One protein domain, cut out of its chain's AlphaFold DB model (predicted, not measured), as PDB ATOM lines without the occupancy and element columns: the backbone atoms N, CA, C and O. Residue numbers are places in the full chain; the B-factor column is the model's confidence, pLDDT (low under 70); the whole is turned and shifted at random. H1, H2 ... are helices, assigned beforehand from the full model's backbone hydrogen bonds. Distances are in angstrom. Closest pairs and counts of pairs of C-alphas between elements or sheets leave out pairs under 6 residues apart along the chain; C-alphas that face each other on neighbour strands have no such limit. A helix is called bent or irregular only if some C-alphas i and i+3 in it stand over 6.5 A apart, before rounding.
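AT A GLANCE: This is residues 271 to 393 of the 762 residues of the protein "Hypothetical protein" of Symbiodinium microadriaticum (UniProt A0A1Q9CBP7). At one end of the long axis H8 folds back on the longest helix, H7, as a hairpin, with the short helices H4, H5, H6 and H9 packed round H7. At the other end H2 folds back on H1 as a second hairpin, and H3 turns off across the end of H2. The printed part has 123 residues with nine named helices, H1 to H9 in chain order, and no named strand; its class is all helix. It is compact, with a radius of gyration of the C-alphas of 13.8 A, and spans 40 by 31 by 26 A.

HOW THE PARTS SIT: The hub is H7, residues 345 to 362, touching five helices. H8, residues 364 to 373, touches it at a shallow tilt of 25 degrees, opposite ways, closest at C-alphas 352 and 366, 4.8 A. With residues 345 to 352 alone H7 touches H9, residues 378 to 382, C-alphas 349 and 380 being closest at 4.8 A. H1, residues 273 to 287, and H7 are only just apart, at 8.4 A. Every O i to N i+4 pair is within hydrogen-bond range in H1, H8 and H9, and 12 of 14 are in H7.

IN THESE COORDINATES: H7 is 21.6 A long and irregular, C-alphas 358 and 361 being 9.4 A apart, with a kink of 77 degrees near residue 356. H1, 21.3 A, begins at C-alpha (34.765, 28.728, 23.247). H9 ends at C-alpha 382 (23.509, 54.756, 17.786).

THE WHOLE: The farthest C-alphas, Leu 305 and Glu 362, are 41.2 A apart. The printed part has no cut and no long link. pLDDT is under 70 at residues 298 to 311 and 387 to 391.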
ATOM      1  N   TRP A 271      34.475  26.685  30.611       88.50
ATOM      2  CA  TRP A 271      33.880  27.625  29.670       88.50
ATOM      3  C   TRP A 271      33.855  27.012  28.268       88.50
ATOM      4  O   TRP A 271      34.771  26.286  27.883       88.50
ATOM      5  N   ASP A 272      32.796  27.287  27.506       91.25
ATOM      6  CA  ASP A 272      32.799  27.011  26.069       91.25
ATOM      7  C   ASP A 272      33.616  28.081  25.320       91.25
ATOM      8  O   ASP A 272      33.984  29.117  25.885       91.25
ATOM      9  N   SER A 273      33.918  27.833  24.044       93.62
ATOM     10  CA  SER A 273      34.765  28.728  23.247       93.62
ATOM     11  C   SER A 273      34.199  30.150  23.132       93.62
ATOM     12  O   SER A 273      34.955  31.118  23.194       93.62
ATOM     13  N   HIS A 274      32.872  30.282  23.020       93.25
ATOM     14  CA  HIS A 274      32.189  31.577  22.953       93.25
ATOM     15  C   HIS A 274      32.347  32.357  24.258       93.25
ATOM     16  O   HIS A 274      32.774  33.512  24.246       93.25
ATOM     17  N   LEU A 275      32.046  31.725  25.393       91.88
ATOM     18  CA  LEU A 275      32.138  32.360  26.696       91.88
ATOM     19  C   LEU A 275      33.585  32.734  27.016       91.88
ATOM     20  O   LEU A 275      33.832  33.849  27.466       91.88
ATOM     21  N   PHE A 276      34.545  31.851  26.741       93.62
ATOM     22  CA  PHE A 276      35.960  32.148  26.947       93.62
ATOM     23  C   PHE A 276      36.420  33.346  26.103       93.62
ATOM     24  O   PHE A 276      37.030  34.267  26.648       93.62
ATOM     25  N   ALA A 277      36.055  33.407  24.816       94.69
ATOM     26  CA  ALA A 277      36.380  34.544  23.955       94.69
ATOM     27  C   ALA A 277      35.816  35.868  24.503       94.69
ATOM     28  O   ALA A 277      36.557  36.846  24.632       94.69
ATOM     29  N   LEU A 278      34.537  35.893  24.903       93.12
ATOM     30  CA  LEU A 278      33.917  37.083  25.497       93.12
ATOM     31  C   LEU A 278      34.599  37.513  26.802       93.12
ATOM     32  O   LEU A 278      34.735  38.707  27.067       93.12
ATOM     33  N   ARG A 279      35.077  36.568  27.618       91.12
ATOM     34  CA  ARG A 279      35.812  36.878  28.856       91.12
ATOM     35  C   ARG A 279      37.159  37.520  28.589       91.12
ATOM     36  O   ARG A 279      37.461  38.543  29.204       91.12
ATOM     37  N   CYS A 280      37.927  36.967  27.657       92.38
ATOM     38  CA  CYS A 280      39.199  37.542  27.231       92.38
ATOM     39  C   CYS A 280      39.002  38.977  26.717       92.38
ATOM     40  O   CYS A 280      39.690  39.897  27.163       92.38
ATOM     41  N   MET A 281      37.997  39.196  25.860       93.31
ATOM     42  CA  MET A 281      37.647  40.533  25.367       93.31
ATOM     43  C   MET A 281      37.222  41.478  26.504       93.31
ATOM     44  O   MET A 281      37.696  42.609  26.577       93.31
ATOM     45  N   ARG A 282      36.370  41.026  27.434       92.19
ATOM     46  CA  ARG A 282      35.867  41.849  28.552       92.19
ATOM     47  C   ARG A 282      36.987  42.298  29.477       92.19
ATOM     48  O   ARG A 282      37.021  43.459  29.878       92.19
ATOM     49  N   ARG A 283      37.899  41.382  29.803       89.31
ATOM     50  CA  ARG A 283      39.071  41.667  30.632       89.31
ATOM     51  C   ARG A 283      39.958  42.715  29.972       89.31
ATOM     52  O   ARG A 283      40.372  43.662  30.634       89.31
ATOM     53  N   ARG A 284      40.181  42.592  28.659       89.62
ATOM     54  CA  ARG A 284      40.915  43.594  27.882       89.62
ATOM     55  C   ARG A 284      40.228  44.957  27.903       89.62
ATOM     56  O   ARG A 284      40.894  45.951  28.157       89.62
ATOM     57  N   LEU A 285      38.914  45.007  27.673       91.00
ATOM     58  CA  LEU A 285      38.152  46.260  27.719       91.00
ATOM     59  C   LEU A 285      38.275  46.943  29.079       91.00
ATOM     60  O   LEU A 285      38.470  48.150  29.135       91.00
ATOM     61  N   ALA A 286      38.173  46.183  30.170       88.62
ATOM     62  CA  ALA A 286      38.300  46.737  31.513       88.62
ATOM     63  C   ALA A 286      39.722  47.217  31.827       88.62
ATOM     64  O   ALA A 286      39.870  48.245  32.483       88.62
ATOM     65  N   ALA A 287      40.749  46.524  31.326       86.12
ATOM     66  CA  ALA A 287      42.139  46.959  31.452       86.12
ATOM     67  C   ALA A 287      42.425  48.249  30.663       86.12
ATOM     68  O   ALA A 287      43.144  49.112  31.153       86.12
ATOM     69  N   ALA A 288      41.828  48.403  29.477       87.00
ATOM     70  CA  ALA A 288      41.970  49.595  28.636       87.00
ATOM     71  C   ALA A 288      41.020  50.749  29.024       87.00
ATOM     72  O   ALA A 288      41.076  51.830  28.433       87.00
ATOM     73  N   ALA A 289      40.112  50.533  29.981       87.62
ATOM     74  CA  ALA A 289      39.151  51.546  30.395       87.62
ATOM     75  C   ALA A 289      39.845  52.703  31.147       87.62
ATOM     76  O   ALA A 289      40.832  52.483  31.851       87.62
ATOM     77  N   PRO A 290      39.304  53.936  31.087       86.56
ATOM     78  CA  PRO A 290      39.834  55.066  31.847       86.56
ATOM     79  C   PRO A 290      39.957  54.747  33.348       86.56
ATOM     80  O   PRO A 290      39.078  54.064  33.881       86.56
ATOM     81  N   PRO A 291      40.949  55.298  34.080       83.19
ATOM     82  CA  PRO A 291      41.221  54.942  35.481       83.19
ATOM     83  C   PRO A 291      40.005  55.055  36.415       83.19
ATOM     84  O   PRO A 291      39.822  54.242  37.322       83.19
ATOM     85  N   SER A 292      39.131  56.037  36.161       84.94
ATOM     86  CA  SER A 292      37.882  56.250  36.905       84.94
ATOM     87  C   SER A 292      36.878  55.097  36.759       84.94
ATOM     88  O   SER A 292      36.106  54.837  37.683       84.94
ATOM     89  N   MET A 293      36.897  54.392  35.625       82.56
ATOM     90  CA  MET A 293      36.090  53.197  35.363       82.56
ATOM     91  C   MET A 293      36.841  51.904  35.675       82.56
ATOM     92  O   MET A 293      36.230  50.985  36.228       82.56
ATOM     93  N   ALA A 294      38.147  51.847  35.397       78.19
ATOM     94  CA  ALA A 294      39.001  50.694  35.673       78.19
ATOM     95  C   ALA A 294      38.991  50.328  37.163       78.19
ATOM     96  O   ALA A 294      38.856  49.161  37.505       78.19
ATOM     97  N   ALA A 295      39.020  51.304  38.078       74.31
ATOM     98  CA  ALA A 295      38.954  51.022  39.516       74.31
ATOM     99  C   ALA A 295      37.642  50.325  39.936       74.31
ATOM    100  O   ALA A 295      37.650  49.457  40.809       74.31
ATOM    101  N   ARG A 296      36.513  50.675  39.301       75.56
ATOM    102  CA  ARG A 296      35.201  50.068  39.582       75.56
ATOM    103  C   ARG A 296      35.086  48.675  38.967       75.56
ATOM    104  O   ARG A 296      34.652  47.750  39.642       75.56
ATOM    105  N   THR A 297      35.517  48.523  37.716       71.19
ATOM    106  CA  THR A 297      35.445  47.246  36.987       71.19
ATOM    107  C   THR A 297      36.465  46.229  37.493       71.19
ATOM    108  O   THR A 297      36.109  45.069  37.681       71.19
ATOM    109  N   SER A 298      37.692  46.639  37.816       68.19
ATOM    110  CA  SER A 298      38.714  45.751  38.392       68.19
ATOM    111  C   SER A 298      38.335  45.250  39.786       68.19
ATOM    112  O   SER A 298      38.555  44.081  40.092       68.19
ATOM    113  N   ALA A 299      37.702  46.084  40.621       64.94
ATOM    114  CA  ALA A 299      37.188  45.646  41.923       64.94
ATOM    115  C   ALA A 299      36.045  44.618  41.793       64.94
ATOM    116  O   ALA A 299      35.890  43.755  42.657       64.94
ATOM    117  N   GLU A 300      35.258  44.692  40.716       63.59
ATOM    118  CA  GLU A 300      34.207  43.718  40.411       63.59
ATOM    119  C   GLU A 300      34.755  42.417  39.805       63.59
ATOM    120  O   GLU A 300      34.224  41.354  40.126       63.59
ATOM    121  N   MET A 301      35.819  42.482  38.993       61.94
ATOM    122  CA  MET A 301      36.430  41.309  38.342       61.94
ATOM    123  C   MET A 301      37.453  40.559  39.209       61.94
ATOM    124  O   MET A 301      37.684  39.380  38.982       61.94
ATOM    125  N   ALA A 302      38.036  41.174  40.243       59.59
ATOM    126  CA  ALA A 302      39.035  40.510  41.094       59.59
ATOM    127  C   ALA A 302      38.485  39.335  41.941       59.59
ATOM    128  O   ALA A 302      39.252  38.623  42.590       59.59
ATOM    129  N   GLY A 303      37.165  39.123  41.975       60.03
ATOM    130  CA  GLY A 303      36.550  37.996  42.676       60.03
ATOM    131  C   GLY A 303      36.292  36.797  41.762       60.03
ATOM    132  O   GLY A 303      35.232  36.753  41.144       60.03
ATOM    133  N   GLU A 304      37.171  35.782  41.775       56.81
ATOM    134  CA  GLU A 304      37.043  34.534  40.981       56.81
ATOM    135  C   GLU A 304      35.640  33.886  41.072       56.81
ATOM    136  O   GLU A 304      35.129  33.354  40.095       56.81
ATOM    137  N   LEU A 305      34.980  33.957  42.238       52.47
ATOM    138  CA  LEU A 305      33.648  33.369  42.468       52.47
ATOM    139  C   LEU A 305      32.478  34.204  41.923       52.47
ATOM    140  O   LEU A 305      31.388  33.668  41.743       52.47
ATOM    141  N   LYS A 306      32.671  35.507  41.686       60.62
ATOM    142  CA  LYS A 306      31.647  36.384  41.089       60.62
ATOM    143  C   LYS A 306      31.759  36.458  39.577       60.62
ATOM    144  O   LYS A 306      30.789  36.853  38.927       60.62
ATOM    145  N   GLU A 307      32.910  36.084  39.020       62.09
ATOM    146  CA  GLU A 307      33.093  36.097  37.580       62.09
ATOM    147  C   GLU A 307      32.022  35.236  36.914       62.09
ATOM    148  O   GLU A 307      31.362  35.743  36.014       62.09
ATOM    149  N   ASP A 308      31.768  34.000  37.349       63.88
ATOM    150  CA  ASP A 308      30.804  33.094  36.698       63.88
ATOM    151  C   ASP A 308      29.350  33.602  36.685       63.88
ATOM    152  O   ASP A 308      28.653  33.426  35.688       63.88
ATOM    153  N   GLU A 309      28.893  34.323  37.713       65.94
ATOM    154  CA  GLU A 309      27.562  34.960  37.685       65.94
ATOM    155  C   GLU A 309      27.519  36.152  36.714       65.94
ATOM    156  O   GLU A 309      26.520  36.380  36.030       65.94
ATOM    157  N   GLN A 310      28.626  36.891  36.598       65.88
ATOM    158  CA  GLN A 310      28.765  38.007  35.660       65.88
ATOM    159  C   GLN A 310      29.018  37.558  34.209       65.88
ATOM    160  O   GLN A 310      28.956  38.385  33.301       65.88
ATOM    161  N   ALA A 311      29.283  36.271  33.957       61.22
ATOM    162  CA  ALA A 311      29.439  35.722  32.603       61.22
ATOM    163  C   ALA A 311      28.181  35.911  31.753       61.22
ATOM    164  O   ALA A 311      28.253  36.070  30.538       61.22
ATOM    165  N   HIS A 312      27.033  35.864  32.424       71.69
ATOM    166  CA  HIS A 312      25.707  35.928  31.826       71.69
ATOM    167  C   HIS A 312      25.118  37.344  31.858       71.69
ATOM    168  O   HIS A 312      23.920  37.520  31.635       71.69
ATOM    169  N   THR A 313      25.941  38.352  32.166       84.25
ATOM    170  CA  THR A 313      25.543  39.757  32.117       84.25
ATOM    171  C   THR A 313      26.170  40.445  30.914       84.25
ATOM    172  O   THR A 313      27.332  40.214  30.566       84.25
ATOM    173  N   ASP A 314      25.372  41.293  30.270       90.62
ATOM    174  CA  ASP A 314      25.839  42.137  29.178       90.62
ATOM    175  C   ASP A 314      26.901  43.139  29.670       90.62
ATOM    176  O   ASP A 314      27.056  43.382  30.873       90.62
ATOM    177  N   LEU A 315      27.645  43.732  28.738       91.19
ATOM    178  CA  LEU A 315      28.618  44.770  29.068       91.19
ATOM    179  C   LEU A 315      27.923  46.027  29.601       91.19
ATOM    180  O   LEU A 315      26.879  46.408  29.071       91.19
ATOM    181  N   PRO A 316      28.512  46.737  30.577       91.56
ATOM    182  CA  PRO A 316      28.075  48.087  30.910       91.56
ATOM    183  C   PRO A 316      28.141  48.999  29.678       91.56
ATOM    184  O   PRO A 316      29.127  48.975  28.935       91.56
ATOM    185  N   THR A 317      27.106  49.812  29.468       91.19
ATOM    186  CA  THR A 317      27.010  50.741  28.330       91.19
ATOM    187  C   THR A 317      28.221  51.674  28.276       91.19
ATOM    188  O   THR A 317      28.801  51.869  27.212       91.19
ATOM    189  N   GLU A 318      28.660  52.177  29.430       90.81
ATOM    190  CA  GLU A 318      29.785  53.106  29.547       90.81
ATOM    191  C   GLU A 318      31.106  52.462  29.106       90.81
ATOM    192  O   GLU A 318      31.946  53.118  28.494       90.81
ATOM    193  N   LEU A 319      31.278  51.161  29.373       90.88
ATOM    194  CA  LEU A 319      32.461  50.413  28.950       90.88
ATOM    195  C   LEU A 319      32.475  50.208  27.430       90.88
ATOM    196  O   LEU A 319      33.525  50.323  26.805       90.88
ATOM    197  N   CYS A 320      31.310  49.934  26.832       91.56
ATOM    198  CA  CYS A 320      31.169  49.821  25.381       91.56
ATOM    199  C   CYS A 320      31.474  51.151  24.673       91.56
ATOM    200  O   CYS A 320      32.137  51.164  23.637       91.56
ATOM    201  N   GLU A 321      30.997  52.270  25.218       89.38
ATOM    202  CA  GLU A 321      31.213  53.602  24.641       89.38
ATOM    203  C   GLU A 321      32.653  54.096  24.805       89.38
ATOM    204  O   GLU A 321      33.181  54.739  23.901       89.38
ATOM    205  N   ALA A 322      33.307  53.774  25.924       89.94
ATOM    206  CA  ALA A 322      34.693  54.168  26.180       89.94
ATOM    207  C   ALA A 322      35.737  53.277  25.488       89.94
ATOM    208  O   ALA A 322      36.930  53.579  25.556       89.94
ATOM    209  N   ALA A 323      35.319  52.186  24.840       91.00
ATOM    210  CA  ALA A 323      36.231  51.303  24.127       91.00
ATOM    211  C   ALA A 323      36.960  52.066  23.008       91.00
ATOM    212  O   ALA A 323      36.330  52.724  22.176       91.00
ATOM    213  N   GLN A 324      38.289  51.971  22.973       90.31
ATOM    214  CA  GLN A 324      39.117  52.583  21.932       90.31
ATOM    215  C   GLN A 324      39.241  51.659  20.717       90.31
ATOM    216  O   GLN A 324      39.317  50.439  20.878       90.31
ATOM    217  N   ASP A 325      39.331  52.222  19.508       91.00
ATOM    218  CA  ASP A 325      39.473  51.433  18.272       91.00
ATOM    219  C   ASP A 325      40.726  50.541  18.296       91.00
ATOM    220  O   ASP A 325      40.657  49.379  17.901       91.00
ATOM    221  N   SER A 326      41.838  51.030  18.860       88.88
ATOM    222  CA  SER A 326      43.072  50.253  19.067       88.88
ATOM    223  C   SER A 326      42.830  48.971  19.871       88.88
ATOM    224  O   SER A 326      43.336  47.910  19.515       88.88
ATOM    225  N   THR A 327      42.000  49.044  20.915       90.62
ATOM    226  CA  THR A 327      41.635  47.884  21.742       90.62
ATOM    227  C   THR A 327      40.747  46.911  20.972       90.62
ATOM    228  O   THR A 327      40.927  45.700  21.075       90.62
ATOM    229  N   LEU A 328      39.801  47.431  20.185       92.19
ATOM    230  CA  LEU A 328      38.877  46.617  19.395       92.19
ATOM    231  C   LEU A 328      39.575  45.874  18.255       92.19
ATOM    232  O   LEU A 328      39.218  44.731  17.982       92.19
ATOM    233  N   ILE A 329      40.586  46.477  17.625       90.69
ATOM    234  CA  ILE A 329      41.397  45.831  16.581       90.69
ATOM    235  C   ILE A 329      42.098  44.582  17.135       90.69
ATOM    236  O   ILE A 329      42.166  43.558  16.454       90.69
ATOM    237  N   CYS A 330      42.533  44.605  18.400       89.31
ATOM    238  CA  CYS A 330      43.141  43.439  19.044       89.31
ATOM    239  C   CYS A 330      42.183  42.238  19.189       89.31
ATOM    240  O   CYS A 330      42.641  41.133  19.474       89.31
ATOM    241  N   PHE A 331      40.869  42.412  18.999       93.50
ATOM    242  CA  PHE A 331      39.892  41.320  19.087       93.50
ATOM    243  C   PHE A 331      39.793  40.457  17.830       93.50
ATOM    244  O   PHE A 331      39.129  39.423  17.890       93.50
ATOM    245  N   VAL A 332      40.468  40.824  16.732       89.75
ATOM    246  CA  VAL A 332      40.395  40.132  15.431       89.75
ATOM    247  C   VAL A 332      40.485  38.610  15.536       89.75
ATOM    248  O   VAL A 332      39.678  37.900  14.942       89.75
ATOM    249  N   GLU A 333      41.411  38.093  16.344       89.25
ATOM    250  CA  GLU A 333      41.627  36.649  16.441       89.25
ATOM    251  C   GLU A 333      40.549  35.916  17.248       89.25
ATOM    252  O   GLU A 333      40.313  34.728  17.027       89.25
ATOM    253  N   LEU A 334      39.878  36.615  18.165       94.12
ATOM    254  CA  LEU A 334      38.859  36.035  19.038       94.12
ATOM    255  C   LEU A 334      37.458  36.078  18.419       94.12
ATOM    256  O   LEU A 334      36.620  35.249  18.767       94.12
ATOM    257  N   VAL A 335      37.203  36.997  17.481       93.44
ATOM    258  CA  VAL A 335      35.900  37.152  16.808       93.44
ATOM    259  C   VAL A 335      35.419  35.846  16.165       93.44
ATOM    260  O   VAL A 335      34.233  35.535  16.233       93.44
ATOM    261  N   ALA A 336      36.328  35.029  15.623       93.19
ATOM    262  CA  ALA A 336      35.996  33.746  14.994       93.19
ATOM    263  C   ALA A 336      35.375  32.705  15.953       93.19
ATOM    264  O   ALA A 336      34.785  31.724  15.498       93.19
ATOM    265  N   PHE A 337      35.511  32.907  17.265       94.62
ATOM    266  CA  PHE A 337      34.970  32.032  18.307       94.62
ATOM    267  C   PHE A 337      33.700  32.594  18.952       94.62
ATOM    268  O   PHE A 337      33.089  31.937  19.795       94.62
ATOM    269  N   VAL A 338      33.276  33.796  18.554       94.19
ATOM    270  CA  VAL A 338      32.077  34.440  19.082       94.19
ATOM    271  C   VAL A 338      30.852  33.997  18.285       94.19
ATOM    272  O   VAL A 338      30.631  34.415  17.152       94.19
ATOM    273  N   ASP A 339      30.010  33.177  18.912       92.50
ATOM    274  CA  ASP A 339      28.660  32.898  18.416       92.50
ATOM    275  C   ASP A 339      27.753  34.142  18.474       92.50
ATOM    276  O   ASP A 339      27.364  34.602  19.549       92.50
ATOM    277  N   VAL A 340      27.402  34.667  17.297       91.56
ATOM    278  CA  VAL A 340      26.565  35.862  17.122       91.56
ATOM    279  C   VAL A 340      25.148  35.673  17.666       91.56
ATOM    280  O   VAL A 340      24.552  36.634  18.143       91.56
ATOM    281  N   GLU A 341      24.597  34.457  17.618       90.94
ATOM    282  CA  GLU A 341      23.215  34.200  18.050       90.94
ATOM    283  C   GLU A 341      23.066  34.241  19.576       90.94
ATOM    284  O   GLU A 341      21.962  34.402  20.097       90.94
ATOM    285  N   ARG A 342      24.188  34.131  20.293       91.69
ATOM    286  CA  ARG A 342      24.261  34.141  21.758       91.69
ATOM    287  C   ARG A 342      24.692  35.490  22.333       91.69
ATOM    288  O   ARG A 342      24.773  35.620  23.553       91.69
ATOM    289  N   LEU A 343      24.982  36.484  21.489       92.38
ATOM    290  CA  LEU A 343      25.453  37.783  21.956       92.38
ATOM    291  C   LEU A 343      24.349  38.600  22.609       92.38
ATOM    292  O   LEU A 343      23.225  38.701  22.123       92.38
ATOM    293  N   TYR A 344      24.734  39.277  23.683       93.56
ATOM    294  CA  TYR A 344      23.906  40.299  24.293       93.56
ATOM    295  C   TYR A 344      23.955  41.624  23.491       93.56
ATOM    296  O   TYR A 344      24.866  41.838  22.678       93.56
ATOM    297  N   PRO A 345      22.971  42.523  23.683       94.06
ATOM    298  CA  PRO A 345      22.849  43.795  22.964       94.06
ATOM    299  C   PRO A 345      24.104  44.684  22.906       94.06
ATOM    300  O   PRO A 345      24.398  45.235  21.840       94.06
ATOM    301  N   ASN A 346      24.841  44.851  24.007       94.19
ATOM    302  CA  ASN A 346      26.010  45.738  24.053       94.19
ATOM    303  C   ASN A 346      27.254  45.054  23.478       94.19
ATOM    304  O   ASN A 346      28.022  45.678  22.744       94.19
ATOM    305  N   TRP A 347      27.401  43.746  23.703       94.94
ATOM    306  CA  TRP A 347      28.384  42.930  22.982       94.94
ATOM    307  C   TRP A 347      28.209  42.988  21.465       94.94
ATOM    308  O   TRP A 347      29.192  43.088  20.734       94.94
ATOM    309  N   SER A 348      26.964  42.971  20.990       95.56
ATOM    310  CA  SER A 348      26.655  43.067  19.562       95.56
ATOM    311  C   SER A 348      27.106  44.404  18.972       95.56
ATOM    312  O   SER A 348      27.668  44.429  17.880       95.56
ATOM    313  N   ALA A 349      26.926  45.508  19.708       94.62
ATOM    314  CA  ALA A 349      27.411  46.823  19.292       94.62
ATOM    315  C   ALA A 349      28.945  46.855  19.162       94.62
ATOM    316  O   ALA A 349      29.462  47.316  18.143       94.62
ATOM    317  N   LEU A 350      29.673  46.313  20.146       94.19
ATOM    318  CA  LEU A 350      31.132  46.207  20.052       94.19
ATOM    319  C   LEU A 350      31.575  45.320  18.897       94.19
ATOM    320  O   LEU A 350      32.472  45.716  18.161       94.19
ATOM    321  N   LEU A 351      30.937  44.163  18.706       95.25
ATOM    322  CA  LEU A 351      31.292  43.261  17.615       95.25
ATOM    323  C   LEU A 351      31.103  43.931  16.250       95.25
ATOM    324  O   LEU A 351      31.975  43.809  15.395       95.25
ATOM    325  N   ILE A 352      30.005  44.667  16.044       95.25
ATOM    326  CA  ILE A 352      29.782  45.426  14.803       95.25
ATOM    327  C   ILE A 352      30.912  46.435  14.591       95.25
ATOM    328  O   ILE A 352      31.484  46.475  13.506       95.25
ATOM    329  N   ARG A 353      31.278  47.210  15.621       93.62
ATOM    330  CA  ARG A 353      32.373  48.187  15.531       93.62
ATOM    331  C   ARG A 353      33.717  47.512  15.245       93.62
ATOM    332  O   ARG A 353      34.439  47.967  14.366       93.62
ATOM    333  N   THR A 354      34.030  46.404  15.917       93.81
ATOM    334  CA  THR A 354      35.233  45.599  15.657       93.81
ATOM    335  C   THR A 354      35.268  45.097  14.214       93.81
ATOM    336  O   THR A 354      36.278  45.257  13.540       93.81
ATOM    337  N   LEU A 355      34.174  44.531  13.706       94.00
ATOM    338  CA  LEU A 355      34.113  44.027  12.334       94.00
ATOM    339  C   LEU A 355      34.228  45.153  11.297       94.00
ATOM    340  O   LEU A 355      34.917  44.982  10.298       94.00
ATOM    341  N   LEU A 356      33.627  46.319  11.552       93.69
ATOM    342  CA  LEU A 356      33.787  47.500  10.698       93.69
ATOM    343  C   LEU A 356      35.235  48.010  10.672       93.69
ATOM    344  O   LEU A 356      35.704  48.417   9.615       93.69
ATOM    345  N   LEU A 357      35.955  47.968  11.800       92.06
ATOM    346  CA  LEU A 357      37.379  48.332  11.853       92.06
ATOM    347  C   LEU A 357      38.262  47.371  11.045       92.06
ATOM    348  O   LEU A 357      39.259  47.799  10.470       92.06
ATOM    349  N   LEU A 358      37.922  46.080  11.031       89.94
ATOM    350  CA  LEU A 358      38.757  45.029  10.442       89.94
ATOM    351  C   LEU A 358      38.469  44.784   8.959       89.94
ATOM    352  O   LEU A 358      39.391  44.613   8.166       89.94
ATOM    353  N   GLU A 359      37.192  44.738   8.593       90.75
ATOM    354  CA  GLU A 359      36.722  44.368   7.254       90.75
ATOM    355  C   GLU A 359      36.143  45.564   6.481       90.75
ATOM    356  O   GLU A 359      35.889  45.467   5.280       90.75
ATOM    357  N   GLY A 360      35.938  46.703   7.148       90.44
ATOM    358  CA  GLY A 360      35.338  47.888   6.548       90.44
ATOM    359  C   GLY A 360      33.811  47.800   6.384       90.44
ATOM    360  O   GLY A 360      33.152  46.901   6.919       90.44
ATOM    361  N   PRO A 361      33.217  48.740   5.625       86.56
ATOM    362  CA  PRO A 361      31.764  48.862   5.451       86.56
ATOM    363  C   PRO A 361      31.128  47.719   4.642       86.56
ATOM    364  O   PRO A 361      29.904  47.596   4.616       86.56
ATOM    365  N   GLU A 362      31.935  46.872   4.004       87.31
ATOM    366  CA  GLU A 362      31.484  45.722   3.210       87.31
ATOM    367  C   GLU A 362      31.379  44.427   4.037       87.31
ATOM    368  O   GLU A 362      31.059  43.364   3.499       87.31
ATOM    369  N   SER A 363      31.620  44.490   5.353       92.38
ATOM    370  CA  SER A 363      31.516  43.325   6.234       92.38
ATOM    371  C   SER A 363      30.094  42.751   6.259       92.38
ATOM    372  O   SER A 363      29.179  43.266   6.914       92.38
ATOM    373  N   GLY A 364      29.907  41.619   5.578       94.50
ATOM    374  CA  GLY A 364      28.632  40.903   5.556       94.50
ATOM    375  C   GLY A 364      28.219  40.382   6.936       94.50
ATOM    376  O   GLY A 364      27.027  40.351   7.254       94.50
ATOM    377  N   LEU A 365      29.191  40.007   7.779       93.69
ATOM    378  CA  LEU A 365      28.922  39.546   9.140       93.69
ATOM    379  C   LEU A 365      28.451  40.698  10.031       93.69
ATOM    380  O   LEU A 365      27.430  40.549  10.703       93.69
ATOM    381  N   ALA A 366      29.119  41.856   9.985       95.19
ATOM    382  CA  ALA A 366      28.704  43.039  10.740       95.19
ATOM    383  C   ALA A 366      27.287  43.474  10.357       95.19
ATOM    384  O   ALA A 366      26.452  43.703  11.231       95.19
ATOM    385  N   ARG A 367      26.982  43.489   9.053       96.31
ATOM    386  CA  ARG A 367      25.646  43.800   8.532       96.31
ATOM    387  C   ARG A 367      24.586  42.811   9.025       96.31
ATOM    388  O   ARG A 367      23.494  43.222   9.423       96.31
ATOM    389  N   LYS A 368      24.904  41.509   9.067       95.38
ATOM    390  CA  LYS A 368      24.015  40.467   9.619       95.38
ATOM    391  C   LYS A 368      23.754  40.680  11.115       95.38
ATOM    392  O   LYS A 368      22.599  40.612  11.533       95.38
ATOM    393  N   VAL A 369      24.800  40.952  11.902       95.50
ATOM    394  CA  VAL A 369      24.698  41.210  13.352       95.50
ATOM    395  C   VAL A 369      23.875  42.475  13.602       95.50
ATOM    396  O   VAL A 369      22.940  42.444  14.402       95.50
ATOM    397  N   PHE A 370      24.161  43.559  12.871       96.38
ATOM    398  CA  PHE A 370      23.419  44.818  12.923       96.38
ATOM    399  C   PHE A 370      21.930  44.582  12.688       96.38
ATOM    400  O   PHE A 370      21.112  44.916  13.542       96.38
ATOM    401  N   LYS A 371      21.570  43.905  11.590       95.88
ATOM    402  CA  LYS A 371      20.173  43.593  11.269       95.88
ATOM    403  C   LYS A 371      19.468  42.804  12.374       95.88
ATOM    404  O   LYS A 371      18.321  43.105  12.695       95.88
ATOM    405  N   ALA A 372      20.132  41.799  12.945       95.25
ATOM    406  CA  ALA A 372      19.540  40.932  13.965       95.25
ATOM    407  C   ALA A 372      19.311  41.647  15.310       95.25
ATOM    408  O   ALA A 372      18.379  41.308  16.038       95.25
ATOM    409  N   THR A 373      20.147  42.636  15.636       95.56
ATOM    410  CA  THR A 373      20.224  43.223  16.986       95.56
ATOM    411  C   THR A 373      19.746  44.675  17.060       95.56
ATOM    412  O   THR A 373      19.493  45.176  18.157       95.56
ATOM    413  N   PHE A 374      19.527  45.338  15.917       96.00
ATOM    414  CA  PHE A 374      19.127  46.746  15.826       96.00
ATOM    415  C   PHE A 374      17.920  47.108  16.704       96.00
ATOM    416  O   PHE A 374      17.945  48.094  17.439       96.00
ATOM    417  N   ALA A 375      16.857  46.302  16.678       93.19
ATOM    418  CA  ALA A 375      15.646  46.583  17.452       93.19
ATOM    419  C   ALA A 375      15.831  46.403  18.973       93.19
ATOM    420  O   ALA A 375      15.015  46.890  19.748       93.19
ATOM    421  N   GLN A 376      16.882  45.698  19.401       93.06
ATOM    422  CA  GLN A 376      17.086  45.280  20.792       93.06
ATOM    423  C   GLN A 376      18.137  46.126  21.524       93.06
ATOM    424  O   GLN A 376      18.188  46.103  22.751       93.06
ATOM    425  N   SER A 377      18.974  46.872  20.794       93.50
ATOM    426  CA  SER A 377      20.123  47.588  21.357       93.50
ATOM    427  C   SER A 377      20.150  49.052  20.934       93.50
ATOM    428  O   SER A 377      20.409  49.370  19.773       93.50
ATOM    429  N   LEU A 378      19.968  49.969  21.892       92.06
ATOM    430  CA  LEU A 378      20.110  51.407  21.639       92.06
ATOM    431  C   LEU A 378      21.533  51.768  21.182       92.06
ATOM    432  O   LEU A 378      21.702  52.695  20.392       92.06
ATOM    433  N   LEU A 379      22.551  51.037  21.649       92.25
ATOM    434  CA  LEU A 379      23.930  51.237  21.207       92.25
ATOM    435  C   LEU A 379      24.112  50.844  19.741       92.25
ATOM    436  O   LEU A 379      24.670  51.636  18.988       92.25
ATOM    437  N   VAL A 380      23.571  49.699  19.307       93.94
ATOM    438  CA  VAL A 380      23.593  49.306  17.882       93.94
ATOM    439  C   VAL A 380      22.875  50.341  17.025       93.94
ATOM    440  O   VAL A 380      23.381  50.716  15.970       93.94
ATOM    441  N   GLN A 381      21.729  50.849  17.489       92.88
ATOM    442  CA  GLN A 381      21.041  51.936  16.797       92.88
ATOM    443  C   GLN A 381      21.968  53.155  16.667       92.88
ATOM    444  O   GLN A 381      22.165  53.649  15.561       92.88
ATOM    445  N   ARG A 382      22.605  53.592  17.764       91.25
ATOM    446  CA  ARG A 382      23.509  54.756  17.786       91.25
ATOM    447  C   ARG A 382      24.701  54.646  16.844       91.25
ATOM    448  O   ARG A 382      25.118  55.680  16.328       91.25
ATOM    449  N   LEU A 383      25.204  53.439  16.576       90.56
ATOM    450  CA  LEU A 383      26.275  53.229  15.592       90.56
ATOM    451  C   LEU A 383      25.898  53.716  14.185       90.56
ATOM    452  O   LEU A 383      26.787  54.031  13.402       90.56
ATOM    453  N   ALA A 384      24.602  53.808  13.866       87.50
ATOM    454  CA  ALA A 384      24.139  54.293  12.569       87.50
ATOM    455  C   ALA A 384      24.201  55.821  12.411       87.50
ATOM    456  O   ALA A 384      24.177  56.284  11.280       87.50
ATOM    457  N   TRP A 385      24.249  56.611  13.495       84.50
ATOM    458  CA  TRP A 385      24.171  58.085  13.409       84.50
ATOM    459  C   TRP A 385      25.166  58.856  14.277       84.50
ATOM    460  O   TRP A 385      25.091  60.082  14.328       84.50
ATOM    461  N   CYS A 386      26.052  58.187  15.012       80.00
ATOM    462  CA  CYS A 386      27.033  58.848  15.868       80.00
ATOM    463  C   CYS A 386      28.420  58.818  15.198       80.00
ATOM    464  O   CYS A 386      29.154  57.856  15.403       80.00
ATOM    465  N   PRO A 387      28.797  59.848  14.412       61.72
ATOM    466  CA  PRO A 387      30.071  59.885  13.684       61.72
ATOM    467  C   PRO A 387      31.285  60.234  14.561       61.72
ATOM    468  O   PRO A 387      32.413  60.246  14.075       61.72
ATOM    469  N   ALA A 388      31.093  60.565  15.843       56.81
ATOM    470  CA  ALA A 388      32.183  61.009  16.705       56.81
ATOM    471  C   ALA A 388      33.135  59.850  17.067       56.81
ATOM    472  O   ALA A 388      32.898  59.124  18.029       56.81
ATOM    473  N   GLY A 389      34.229  59.724  16.310       59.88
ATOM    474  CA  GLY A 389      35.427  58.974  16.703       59.88
ATOM    475  C   GLY A 389      35.363  57.450  16.566       59.88
ATOM    476  O   GLY A 389      36.189  56.775  17.170       59.88
ATOM    477  N   ALA A 390      34.409  56.908  15.806       63.09
ATOM    478  CA  ALA A 390      34.311  55.478  15.510       63.09
ATOM    479  C   ALA A 390      33.874  55.271  14.050       63.09
ATOM    480  O   ALA A 390      33.197  56.145  13.498       63.09
ATOM    481  N   PRO A 391      34.205  54.130  13.414       67.31
ATOM    482  CA  PRO A 391      33.654  53.801  12.107       67.31
ATOM    483  C   PRO A 391      32.133  53.697  12.215       67.31
ATOM    484  O   PRO A 391      31.595  52.818  12.896       67.31
ATOM    485  N   ALA A 392      31.442  54.635  11.573       78.69
ATOM    486  CA  ALA A 392      29.992  54.653  11.536       78.69
ATOM    487  C   ALA A 392      29.483  53.486  10.683       78.69
ATOM    488  O   ALA A 392      30.047  53.162   9.634       78.69
ATOM    489  N   VAL A 393      28.390  52.864  11.126       88.50
ATOM    490  CA  VAL A 393      27.652  51.923  10.281       88.50
ATOM    491  C   VAL A 393      27.174  52.687   9.041       88.50
ATOM    492  O   VAL A 393      26.548  53.738   9.207       88.50
TER     493      VAL A 393